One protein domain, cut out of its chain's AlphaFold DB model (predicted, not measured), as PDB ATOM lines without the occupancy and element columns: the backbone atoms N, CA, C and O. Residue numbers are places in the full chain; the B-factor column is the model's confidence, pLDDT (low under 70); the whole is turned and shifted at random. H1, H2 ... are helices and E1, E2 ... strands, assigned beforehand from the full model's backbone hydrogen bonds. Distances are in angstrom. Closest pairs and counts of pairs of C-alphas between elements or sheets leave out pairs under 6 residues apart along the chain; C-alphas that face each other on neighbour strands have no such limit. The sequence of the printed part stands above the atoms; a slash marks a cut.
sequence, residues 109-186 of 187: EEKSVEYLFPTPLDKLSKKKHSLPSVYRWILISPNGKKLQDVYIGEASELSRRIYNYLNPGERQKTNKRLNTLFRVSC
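AT A GLANCE: This is residues 109 to 186 of the 187 residues of an uncharacterized protein of Flavobacterium sp. (UniProt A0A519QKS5). A long hairpin of two antiparallel strands, E1 and E2, forms a narrow wall along one side of the domain; H2 and H3, set about perpendicular to each other, lie over one of its faces, and the other face is bare. The short helix H1 sits beside H2, near the end of the wall where E1 begins, and a stretch with no named element, residues 109 to 122, leads into it. The printed part has 78 residues, with three named helices and two named strands in the order H1, E1, E2, H2, H3, and its class is mixed, helices and strands. It is compact, with a radius of gyration of the C-alphas of 12.6 A, and spans 34 by 31 by 19 A.

HOW THE PARTS SIT: Starting from the first residue, you come first to H1, residues 123 to 128, which only just touches H2, residues 158 to 166, with 3 pairs of C-alphas within 8 A. Look at Lys 126 and Ser 159, their closest C-alphas, 5.3 A apart; the two helices run opposite ways at a steep tilt of 48 degrees. Next come E1, residues 133 to 140, and E2, residues 146 to 155, a hairpin of antiparallel neighbours at 159 degrees. Across it, N 135 and O 153 are 2.9 A apart and N 147 and O 139 are 2.8 A apart, both within hydrogen-bond range. E2 bends by 51 degrees at residue 150. The closest C-alphas of E1 and H2 are those of Ser 133 and Leu 158, 6.1 A apart. H3, residues 173 to 184, touches H2 with residues 175 to 179 alone; their closest C-alphas, those of Tyr 165 and Asn 175, are 5.0 A apart, and at 72 degrees they are only just about perpendicular. H3 is apart from E2 and from H1. In H1, H2 and H3 every O i to N i+4 pair is within hydrogen-bond range.

IN THESE COORDINATES: Find C-alpha 123 at (-45.501, -47.083, -39.030), where H1 begins; it has 6 residues. From C-alpha 133 at (-32.555, -47.466, -26.161), E1 runs 21.7 A to C-alpha 140, and E2 then runs 23.6 A from C-alpha 146 to C-alpha 155. H2 covers 12.7 A from C-alpha 158 to C-alpha 166. H3 covers 16.6 A and ends at C-alpha 184, at (-55.825, -50.598, -14.826).

THE WHOLE: The C-alphas farthest apart are those of Asn 143 and Arg 171, 35.0 A. The printed part has no cut. The links from H1 to E1, from E1 to E2 and from E2 to H2 are tight, and that from H2 to H3 is short. The mean pLDDT of the printed part is 87.8, with residues 185 to 186 under 70.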
ATOM      1  N   GLU A 109     -45.791 -39.471 -31.978       80.25
ATOM      2  CA  GLU A 109     -46.428 -40.071 -33.152       80.25
ATOM      3  C   GLU A 109     -46.554 -39.072 -34.310       80.25
ATOM      4  O   GLU A 109     -46.397 -37.865 -34.131       80.25
ATOM      5  N   GLU A 110     -46.877 -39.557 -35.511       73.56
ATOM      6  CA  GLU A 110     -47.008 -38.735 -36.731       73.56
ATOM      7  C   GLU A 110     -47.921 -37.506 -36.545       73.56
ATOM      8  O   GLU A 110     -47.664 -36.435 -37.092       73.56
ATOM      9  N   LYS A 111     -48.948 -37.618 -35.693       73.00
ATOM     10  CA  LYS A 111     -49.882 -36.528 -35.369       73.00
ATOM     11  C   LYS A 111     -49.357 -35.533 -34.327       73.00
ATOM     12  O   LYS A 111     -50.134 -34.749 -33.795       73.00
ATOM     13  N   SER A 112     -48.060 -35.562 -34.017       76.00
ATOM     14  CA  SER A 112     -47.433 -34.745 -32.967       76.00
ATOM     15  C   SER A 112     -48.024 -34.962 -31.568       76.00
ATOM     16  O   SER A 112     -47.926 -34.095 -30.704       76.00
ATOM     17  N   VAL A 113     -48.628 -36.129 -31.337       82.75
ATOM     18  CA  VAL A 113     -49.174 -36.524 -30.035       82.75
ATOM     19  C   VAL A 113     -48.164 -37.438 -29.348       82.75
ATOM     20  O   VAL A 113     -47.539 -38.279 -29.999       82.75
ATOM     21  N   GLU A 114     -47.972 -37.260 -28.041       88.25
ATOM     22  CA  GLU A 114     -47.162 -38.189 -27.256       88.25
ATOM     23  C   GLU A 114     -47.781 -39.587 -27.296       88.25
ATOM     24  O   GLU A 114     -48.992 -39.764 -27.159       88.25
ATOM     25  N   TYR A 115     -46.934 -40.593 -27.468       90.00
ATOM     26  CA  TYR A 115     -47.357 -41.978 -27.438       90.00
ATOM     27  C   TYR A 115     -47.947 -42.333 -26.070       90.00
ATOM     28  O   TYR A 115     -47.291 -42.182 -25.034       90.00
ATOM     29  N   LEU A 116     -49.148 -42.911 -26.086       88.69
ATOM     30  CA  LEU A 116     -49.816 -43.445 -24.908       88.69
ATOM     31  C   LEU A 116     -50.090 -44.938 -25.091       88.69
ATOM     32  O   LEU A 116     -50.662 -45.383 -26.085       88.69
ATOM     33  N   PHE A 117     -49.709 -45.726 -24.092       88.81
ATOM     34  CA  PHE A 117     -50.141 -47.117 -23.999       88.81
ATOM     35  C   PHE A 117     -51.654 -47.155 -23.695       88.81
ATOM     36  O   PHE A 117     -52.103 -46.344 -22.888       88.81
ATOM     37  N   PRO A 118     -52.451 -48.082 -24.265       91.50
ATOM     38  CA  PRO A 118     -52.083 -49.263 -25.052       91.50
ATOM     39  C   PRO A 118     -52.163 -49.075 -26.577       91.50
ATOM     40  O   PRO A 118     -52.371 -50.055 -27.296       91.50
ATOM     41  N   THR A 119     -52.027 -47.860 -27.103       89.56
ATOM     42  CA  THR A 119     -52.059 -47.650 -28.557       89.56
ATOM     43  C   THR A 119     -50.841 -48.328 -29.203       89.56
ATOM     44  O   THR A 119     -49.753 -48.323 -28.623       89.56
ATOM     45  N   PRO A 120     -50.967 -49.005 -30.354       89.81
ATOM     46  CA  PRO A 120     -49.804 -49.466 -31.105       89.81
ATOM     47  C   PRO A 120     -49.101 -48.283 -31.777       89.81
ATOM     48  O   PRO A 120     -49.766 -47.402 -32.305       89.81
ATOM     49  N   LEU A 121     -47.765 -48.303 -31.820       91.12
ATOM     50  CA  LEU A 121     -46.998 -47.301 -32.569       91.12
ATOM     51  C   LEU A 121     -47.402 -47.292 -34.047       91.12
ATOM     52  O   LEU A 121     -47.494 -48.356 -34.675       91.12
ATOM     53  N   ASP A 122     -47.535 -46.096 -34.618       89.81
ATOM     54  CA  ASP A 122     -47.687 -45.918 -36.059       89.81
ATOM     55  C   ASP A 122     -46.447 -46.421 -36.842       89.81
ATOM     56  O   ASP A 122     -45.383 -46.720 -36.281       89.81
ATOM     57  N   LYS A 123     -46.572 -46.543 -38.170       88.50
ATOM     58  CA  LYS A 123     -45.501 -47.083 -39.030       88.50
ATOM     59  C   LYS A 123     -44.221 -46.238 -38.994       88.50
ATOM     60  O   LYS A 123     -43.127 -46.812 -39.003       88.50
ATOM     61  N   LEU A 124     -44.338 -44.911 -38.969       87.12
ATOM     62  CA  LEU A 124     -43.198 -43.992 -38.950       87.12
ATOM     63  C   LEU A 124     -42.487 -44.044 -37.597       87.12
ATOM     64  O   LEU A 124     -41.271 -44.235 -37.548       87.12
ATOM     65  N   SER A 125     -43.245 -43.976 -36.507       87.25
ATOM     66  CA  SER A 125     -42.765 -44.093 -35.131       87.25
ATOM     67  C   SER A 125     -42.083 -45.434 -34.891       87.25
ATOM     68  O   SER A 125     -40.993 -45.488 -34.320       87.25
ATOM     69  N   LYS A 126     -42.658 -46.527 -35.406       89.19
ATOM     70  CA  LYS A 126     -42.037 -47.854 -35.343       89.19
ATOM     71  C   LYS A 126     -40.656 -47.857 -35.998       89.19
ATOM     72  O   LYS A 126     -39.715 -48.344 -35.383       89.19
ATOM     73  N   LYS A 127     -40.524 -47.280 -37.200       89.25
ATOM     74  CA  LYS A 127     -39.242 -47.188 -37.917       89.25
ATOM     75  C   LYS A 127     -38.237 -46.304 -37.172       89.25
ATOM     76  O   LYS A 127     -37.088 -46.701 -37.007       89.25
ATOM     77  N   LYS A 128     -38.671 -45.135 -36.688       89.75
ATOM     78  CA  LYS A 128     -37.833 -44.170 -35.958       89.75
ATOM     79  C   LYS A 128     -37.299 -44.732 -34.635       89.75
ATOM     80  O   LYS A 128     -36.176 -44.427 -34.250       89.75
ATOM     81  N   HIS A 129     -38.088 -45.565 -33.959       90.38
ATOM     82  CA  HIS A 129     -37.767 -46.121 -32.644       90.38
ATOM     83  C   HIS A 129     -37.354 -47.607 -32.685       90.38
ATOM     84  O   HIS A 129     -37.361 -48.285 -31.658       90.38
ATOM     85  N   SER A 130     -36.951 -48.138 -33.843       92.94
ATOM     86  CA  SER A 130     -36.320 -49.465 -33.965       92.94
ATOM     87  C   SER A 130     -34.801 -49.396 -33.726       92.94
ATOM     88  O   SER A 130     -34.009 -49.864 -34.537       92.94
ATOM     89  N   LEU A 131     -34.387 -48.791 -32.609       92.81
ATOM     90  CA  LEU A 131     -32.983 -48.634 -32.213       92.81
ATOM     91  C   LEU A 131     -32.760 -49.130 -30.773       92.81
ATOM     92  O   LEU A 131     -33.731 -49.218 -30.005       92.81
ATOM     93  N   PRO A 132     -31.504 -49.425 -30.379       95.31
ATOM     94  CA  PRO A 132     -31.153 -49.643 -28.985       95.31
ATOM     95  C   PRO A 132     -31.472 -48.408 -28.144       95.31
ATOM     96  O   PRO A 132     -31.186 -47.281 -28.545       95.31
ATOM     97  N   SER A 133     -32.112 -48.588 -26.992       94.56
ATOM     98  CA  SER A 133     -32.555 -47.466 -26.161       94.56
ATOM     99  C   SER A 133     -32.715 -47.854 -24.696       94.56
ATOM    100  O   SER A 133     -33.158 -48.960 -24.372       94.56
ATOM    101  N   VAL A 134     -32.439 -46.888 -23.820       94.50
ATOM    102  CA  VAL A 134     -32.950 -46.861 -22.448       94.50
ATOM    103  C   VAL A 134     -34.268 -46.089 -22.471       94.50
ATOM    104  O   VAL A 134     -34.351 -45.014 -23.060       94.50
ATOM    105  N   TYR A 135     -35.312 -46.641 -21.866       93.94
ATOM    106  CA  TYR A 135     -36.647 -46.047 -21.845       93.94
ATOM    107  C   TYR A 135     -37.228 -46.069 -20.438       93.94
ATOM    108  O   TYR A 135     -36.838 -46.886 -19.599       93.94
ATOM    109  N   ARG A 136     -38.217 -45.202 -20.207       93.62
ATOM    110  CA  ARG A 136     -39.015 -45.191 -18.983       93.62
ATOM    111  C   ARG A 136     -40.506 -45.114 -19.283       93.62
ATOM    112  O   ARG A 136     -40.905 -44.465 -20.245       93.62
ATOM    113  N   TRP A 137     -41.310 -45.753 -18.442       92.31
ATOM    114  CA  TRP A 137     -42.761 -45.592 -18.409       92.31
ATOM    115  C   TRP A 137     -43.150 -44.635 -17.289       92.31
ATOM    116  O   TRP A 137     -42.689 -44.792 -16.158       92.31
ATOM    117  N   ILE A 138     -44.020 -43.682 -17.609       89.75
ATOM    118  CA  ILE A 138     -44.552 -42.685 -16.679       89.75
ATOM    119  C   ILE A 138     -46.070 -42.838 -16.663       89.75
ATOM    120  O   ILE A 138     -46.676 -42.965 -17.727       89.75
ATOM    121  N   LEU A 139     -46.677 -42.822 -15.478       86.50
ATOM    122  CA  LEU A 139     -48.131 -42.726 -15.349       86.50
ATOM    123  C   LEU A 139     -48.556 -41.264 -15.311       86.50
ATOM    124  O   LEU A 139     -47.979 -40.456 -14.579       86.50
ATOM    125  N   ILE A 140     -49.580 -40.947 -16.091       82.44
ATOM    126  CA  ILE A 140     -50.187 -39.624 -16.178       82.44
ATOM    127  C   ILE A 140     -51.640 -39.782 -15.729       82.44
ATOM    128  O   ILE A 140     -52.327 -40.680 -16.209       82.44
ATOM    129  N   SER A 141     -52.097 -38.959 -14.787       78.94
ATOM    130  CA  SER A 141     -53.501 -38.940 -14.371       78.94
ATOM    131  C   SER A 141     -54.405 -38.388 -15.478       78.94
ATOM    132  O   SER A 141     -53.922 -37.673 -16.358       78.94
ATOM    133  N   PRO A 142     -55.730 -38.615 -15.406       77.56
ATOM    134  CA  PRO A 142     -56.680 -38.102 -16.402       77.56
ATOM    135  C   PRO A 142     -56.609 -36.582 -16.633       77.56
ATOM    136  O   PRO A 142     -56.891 -36.104 -17.725       77.56
ATOM    137  N   ASN A 143     -56.180 -35.810 -15.629       80.31
ATOM    138  CA  ASN A 143     -55.972 -34.360 -15.721       80.31
ATOM    139  C   ASN A 143     -54.581 -33.948 -16.258       80.31
ATOM    140  O   ASN A 143     -54.203 -32.784 -16.145       80.31
ATOM    141  N   GLY A 144     -53.792 -34.886 -16.789       76.31
ATOM    142  CA  GLY A 144     -52.481 -34.618 -17.389       76.31
ATOM    143  C   GLY A 144     -51.319 -34.492 -16.397       76.31
ATOM    144  O   GLY A 144     -50.185 -34.241 -16.809       76.31
ATOM    145  N   LYS A 145     -51.547 -34.673 -15.088       78.25
ATOM    146  CA  LYS A 145     -50.474 -34.590 -14.085       78.25
ATOM    147  C   LYS A 145     -49.651 -35.884 -14.064       78.25
ATOM    148  O   LYS A 145     -50.183 -36.984 -13.954       78.25
ATOM    149  N   LYS A 146     -48.322 -35.766 -14.129       77.50
ATOM    150  CA  LYS A 146     -47.426 -36.918 -13.934       77.50
ATOM    151  C   LYS A 146     -47.560 -37.420 -12.499       77.50
ATOM    152  O   LYS A 146     -47.344 -36.657 -11.558       77.50
ATOM    153  N   LEU A 147     -47.918 -38.690 -12.357       72.50
ATOM    154  CA  LEU A 147     -48.117 -39.337 -11.066       72.50
ATOM    155  C   LEU A 147     -46.819 -39.961 -10.558       72.50
ATOM    156  O   LEU A 147     -46.416 -39.693  -9.430       72.50
ATOM    157  N   GLN A 148     -46.162 -40.787 -11.382       76.69
ATOM    158  CA  GLN A 148     -44.955 -41.516 -10.981       76.69
ATOM    159  C   GLN A 148     -44.202 -42.118 -12.179       76.69
ATOM    160  O   GLN A 148     -44.818 -42.573 -13.148       76.69
ATOM    161  N   ASP A 149     -42.871 -42.194 -12.073       77.94
ATOM    162  CA  ASP A 149     -42.030 -43.045 -12.924       77.94
ATOM    163  C   ASP A 149     -42.179 -44.508 -12.472       77.94
ATOM    164  O   ASP A 149     -41.834 -44.867 -11.346       77.94
ATOM    165  N   VAL A 150     -42.709 -45.370 -13.338       81.00
ATOM    166  CA  VAL A 150     -43.099 -46.741 -12.958       81.00
ATOM    167  C   VAL A 150     -42.015 -47.765 -13.242       81.00
ATOM    168  O   VAL A 150     -41.878 -48.765 -12.535       81.00
ATOM    169  N   TYR A 151     -41.281 -47.577 -14.336       88.88
ATOM    170  CA  TYR A 151     -40.361 -48.594 -14.823       88.88
ATOM    171  C   TYR A 151     -39.322 -47.996 -15.760       88.88
ATOM    172  O   TYR A 151     -39.691 -47.309 -16.707       88.88
ATOM    173  N   ILE A 152     -38.049 -48.334 -15.547       92.81
ATOM    174  CA  ILE A 152     -36.945 -48.063 -16.475       92.81
ATOM    175  C   ILE A 152     -36.473 -49.397 -17.048       92.81
ATOM    176  O   ILE A 152     -36.351 -50.388 -16.324       92.81
ATOM    177  N   GLY A 153     -36.216 -49.439 -18.351       93.06
ATOM    178  CA  GLY A 153     -35.675 -50.622 -19.001       93.06
ATOM    179  C   GLY A 153     -34.772 -50.294 -20.176       93.06
ATOM    180  O   GLY A 153     -34.742 -49.176 -20.675       93.06
ATOM    181  N   GLU A 154     -34.066 -51.318 -20.635       95.94
ATOM    182  CA  GLU A 154     -33.272 -51.295 -21.859       95.94
ATOM    183  C   GLU A 154     -33.911 -52.198 -22.920       95.94
ATOM    184  O   GLU A 154     -34.613 -53.173 -22.611       95.94
ATOM    185  N   ALA A 155     -33.710 -51.855 -24.186       95.69
ATOM    186  CA  ALA A 155     -34.075 -52.688 -25.320       95.69
ATOM    187  C   ALA A 155     -33.062 -52.488 -26.442       95.69
ATOM    188  O   ALA A 155     -32.642 -51.366 -26.690       95.69
ATOM    189  N   SER A 156     -32.720 -53.559 -27.159       95.19
ATOM    190  CA  SER A 156     -31.982 -53.459 -28.426       95.19
ATOM    191  C   SER A 156     -32.845 -52.894 -29.558       95.19
ATOM    192  O   SER A 156     -32.319 -52.426 -30.556       95.19
ATOM    193  N   GLU A 157     -34.169 -52.967 -29.406       95.69
ATOM    194  CA  GLU A 157     -35.150 -52.423 -30.339       95.69
ATOM    195  C   GLU A 157     -36.390 -51.971 -29.550       95.69
ATOM    196  O   GLU A 157     -37.194 -52.795 -29.092       95.69
ATOM    197  N   LEU A 158     -36.526 -50.659 -29.342       95.06
ATOM    198  CA  LEU A 158     -37.581 -50.092 -28.497       95.06
ATOM    199  C   LEU A 158     -38.988 -50.369 -29.045       95.06
ATOM    200  O   LEU A 158     -39.870 -50.781 -28.290       95.06
ATOM    201  N   SER A 159     -39.196 -50.236 -30.354       94.50
ATOM    202  CA  SER A 159     -40.495 -50.494 -30.986       94.50
ATOM    203  C   SER A 159     -40.987 -51.936 -30.761       94.50
ATOM    204  O   SER A 159     -42.134 -52.166 -30.362       94.50
ATOM    205  N   ARG A 160     -40.095 -52.928 -30.904       94.75
ATOM    206  CA  ARG A 160     -40.378 -54.337 -30.596       94.75
ATOM    207  C   ARG A 160     -40.642 -54.545 -29.109       94.75
ATOM    208  O   ARG A 160     -41.488 -55.360 -28.736       94.75
ATOM    209  N   ARG A 161     -39.938 -53.820 -28.234       95.44
ATOM    210  CA  ARG A 161     -40.170 -53.891 -26.788       95.44
ATOM    211  C   ARG A 161     -41.562 -53.382 -26.410       95.44
ATOM    212  O   ARG A 161     -42.225 -54.055 -25.623       95.44
ATOM    213  N   ILE A 162     -42.012 -52.276 -27.001       94.44
ATOM    214  CA  ILE A 162     -43.370 -51.738 -26.827       94.44
ATOM    215  C   ILE A 162     -44.412 -52.756 -27.306       94.44
ATOM    216  O   ILE A 162     -45.332 -53.091 -26.561       94.44
ATOM    217  N   TYR A 163     -44.209 -53.356 -28.484       94.62
ATOM    218  CA  TYR A 163     -45.078 -54.427 -28.982       94.62
ATOM    219  C   TYR A 163     -45.195 -55.611 -28.009       94.62
ATOM    220  O   TYR A 163     -46.293 -56.107 -27.768       94.62
ATOM    221  N   ASN A 164     -44.089 -56.039 -27.393       95.12
ATOM    222  CA  ASN A 164     -44.105 -57.136 -26.419       95.12
ATOM    223  C   ASN A 164     -44.846 -56.786 -25.118       95.12
ATOM    224  O   ASN A 164     -45.268 -57.692 -24.401       95.12
ATOM    225  N   TYR A 165     -44.971 -55.499 -24.776       94.50
ATOM    226  CA  TYR A 165     -45.841 -55.073 -23.683       94.50
ATOM    227  C   TYR A 165     -47.304 -55.122 -24.089       94.50
ATOM    228  O   TYR A 165     -48.112 -55.542 -23.275       94.50
ATOM    229  N   LEU A 166     -47.641 -54.750 -25.326       93.75
ATOM    230  CA  LEU A 166     -49.007 -54.842 -25.854       93.75
ATOM    231  C   LEU A 166     -49.482 -56.296 -25.956       93.75
ATOM    232  O   LEU A 166     -50.603 -56.599 -25.554       93.75
ATOM    233  N   ASN A 167     -48.597 -57.179 -26.424       94.56
ATOM    234  CA  ASN A 167     -48.870 -58.586 -26.712       94.56
ATOM    235  C   ASN A 167     -47.902 -59.493 -25.932       94.56
ATOM    236  O   ASN A 167     -46.982 -60.077 -26.517       94.56
ATOM    237  N   PRO A 168     -48.042 -59.585 -24.598       94.62
ATOM    238  CA  PRO A 168     -47.121 -60.359 -23.787       94.62
ATOM    239  C   PRO A 168     -47.284 -61.858 -24.058       94.62
ATOM    240  O   PRO A 168     -48.358 -62.426 -23.872       94.62
ATOM    241  N   GLY A 169     -46.188 -62.524 -24.425       93.06
ATOM    242  CA  GLY A 169     -46.172 -63.981 -24.572       93.06
ATOM    243  C   GLY A 169     -46.406 -64.702 -23.239       93.06
ATOM    244  O   GLY A 169     -46.183 -64.147 -22.157       93.06
ATOM    245  N   GLU A 170     -46.791 -65.980 -23.288       89.62
ATOM    246  CA  GLU A 170     -47.203 -66.740 -22.098       89.62
ATOM    247  C   GLU A 170     -46.177 -66.730 -20.955       89.62
ATOM    248  O   GLU A 170     -46.538 -66.587 -19.784       89.62
ATOM    249  N   ARG A 171     -44.887 -66.819 -21.298       91.75
ATOM    250  CA  ARG A 171     -43.773 -66.878 -20.340       91.75
ATOM    251  C   ARG A 171     -43.260 -65.497 -19.902       91.75
ATOM    252  O   ARG A 171     -42.413 -65.412 -19.015       91.75
ATOM    253  N   GLN A 172     -43.766 -64.401 -20.473       90.75
ATOM    254  CA  GLN A 172     -43.278 -63.039 -20.220       90.75
ATOM    255  C   GLN A 172     -43.968 -62.389 -19.006       90.75
ATOM    256  O   GLN A 172     -44.676 -61.391 -19.141       90.75
ATOM    257  N   LYS A 173     -43.742 -62.932 -17.798       91.94
ATOM    258  CA  LYS A 173     -44.383 -62.467 -16.545       91.94
ATOM    259  C   LYS A 173     -44.274 -60.949 -16.321       91.94
ATOM    260  O   LYS A 173     -45.266 -60.319 -15.968       91.94
ATOM    261  N   THR A 174     -43.109 -60.346 -16.576       89.44
ATOM    262  CA  THR A 174     -42.913 -58.888 -16.441       89.44
ATOM    263  C   THR A 174     -43.792 -58.096 -17.401       89.44
ATOM    264  O   THR A 174     -44.387 -57.102 -16.996       89.44
ATOM    265  N   ASN A 175     -43.905 -58.539 -18.655       93.50
ATOM    266  CA  ASN A 175     -44.711 -57.841 -19.650       93.50
ATOM    267  C   ASN A 175     -46.200 -57.976 -19.331       93.50
ATOM    268  O   ASN A 175     -46.915 -56.990 -19.435       93.50
ATOM    269  N   LYS A 176     -46.641 -59.154 -18.863       93.94
ATOM    270  CA  LYS A 176     -48.006 -59.356 -18.357       93.94
ATOM    271  C   LYS A 176     -48.316 -58.393 -17.212       93.94
ATOM    272  O   LYS A 176     -49.289 -57.659 -17.289       93.94
ATOM    273  N   ARG A 177     -47.440 -58.328 -16.200       92.06
ATOM    274  CA  ARG A 177     -47.599 -57.422 -15.052       92.06
ATOM    275  C   ARG A 177     -47.706 -55.956 -15.480       92.06
ATOM    276  O   ARG A 177     -48.588 -55.258 -15.002       92.06
ATOM    277  N   LEU A 178     -46.812 -55.494 -16.358       90.56
ATOM    278  CA  LEU A 178     -46.818 -54.106 -16.830       90.56
ATOM    279  C   LEU A 178     -48.040 -53.807 -17.709       90.56
ATOM    280  O   LEU A 178     -48.660 -52.772 -17.522       90.56
ATOM    281  N   ASN A 179     -48.440 -54.726 -18.591       91.50
ATOM    282  CA  ASN A 179     -49.665 -54.598 -19.386       91.50
ATOM    283  C   ASN A 179     -50.898 -54.439 -18.486       91.50
ATOM    284  O   ASN A 179     -51.669 -53.505 -18.679       91.50
ATOM    285  N   THR A 180     -51.043 -55.293 -17.465       89.56
ATOM    286  CA  THR A 180     -52.126 -55.180 -16.479       89.56
ATOM    287  C   THR A 180     -52.070 -53.842 -15.750       89.56
ATOM    288  O   THR A 180     -53.071 -53.135 -15.710       89.56
ATOM    289  N   LEU A 181     -50.904 -53.462 -15.221       87.00
ATOM    290  CA  LEU A 181     -50.735 -52.212 -14.480       87.00
ATOM    291  C   LEU A 181     -51.129 -50.990 -15.319       87.00
ATOM    292  O   LEU A 181     -51.879 -50.138 -14.849       87.00
ATOM    293  N   PHE A 182     -50.653 -50.918 -16.562       85.88
ATOM    294  CA  PHE A 182     -50.918 -49.786 -17.445       85.88
ATOM    295  C   PHE A 182     -52.375 -49.724 -17.892       85.88
ATOM    296  O   PHE A 182     -52.905 -48.635 -18.027       85.88
ATOM    297  N   ARG A 183     -53.049 -50.865 -18.070       84.88
ATOM    298  CA  ARG A 183     -54.480 -50.878 -18.416       84.88
ATOM    299  C   ARG A 183     -55.378 -50.485 -17.249       84.88
ATOM    300  O   ARG A 183     -56.386 -49.830 -17.469       84.88
ATOM    301  N   VAL A 184     -55.029 -50.895 -16.030       76.56
ATOM    302  CA  VAL A 184     -55.825 -50.598 -14.826       76.56
ATOM    303  C   VAL A 184     -55.668 -49.137 -14.397       76.56
ATOM    304  O   VAL A 184     -56.616 -48.548 -13.899       76.56
ATOM    305  N   SER A 185     -54.499 -48.536 -14.634       61.66
ATOM    306  CA  SER A 185     -54.194 -47.155 -14.219       61.66
ATOM    307  C   SER A 185     -54.688 -46.080 -15.202       61.66
ATOM    308  O   SER A 185     -54.343 -44.914 -15.038       61.66
ATOM    309  N   CYS A 186     -55.446 -46.457 -16.237       52.97
ATOM    310  CA  CYS A 186     -55.985 -45.548 -17.258       52.97
ATOM    311  C   CYS A 186     -57.418 -45.051 -16.963       52.97
ATOM    312  O   CYS A 186     -58.089 -44.601 -17.891       52.97
TER     313      CYS A 186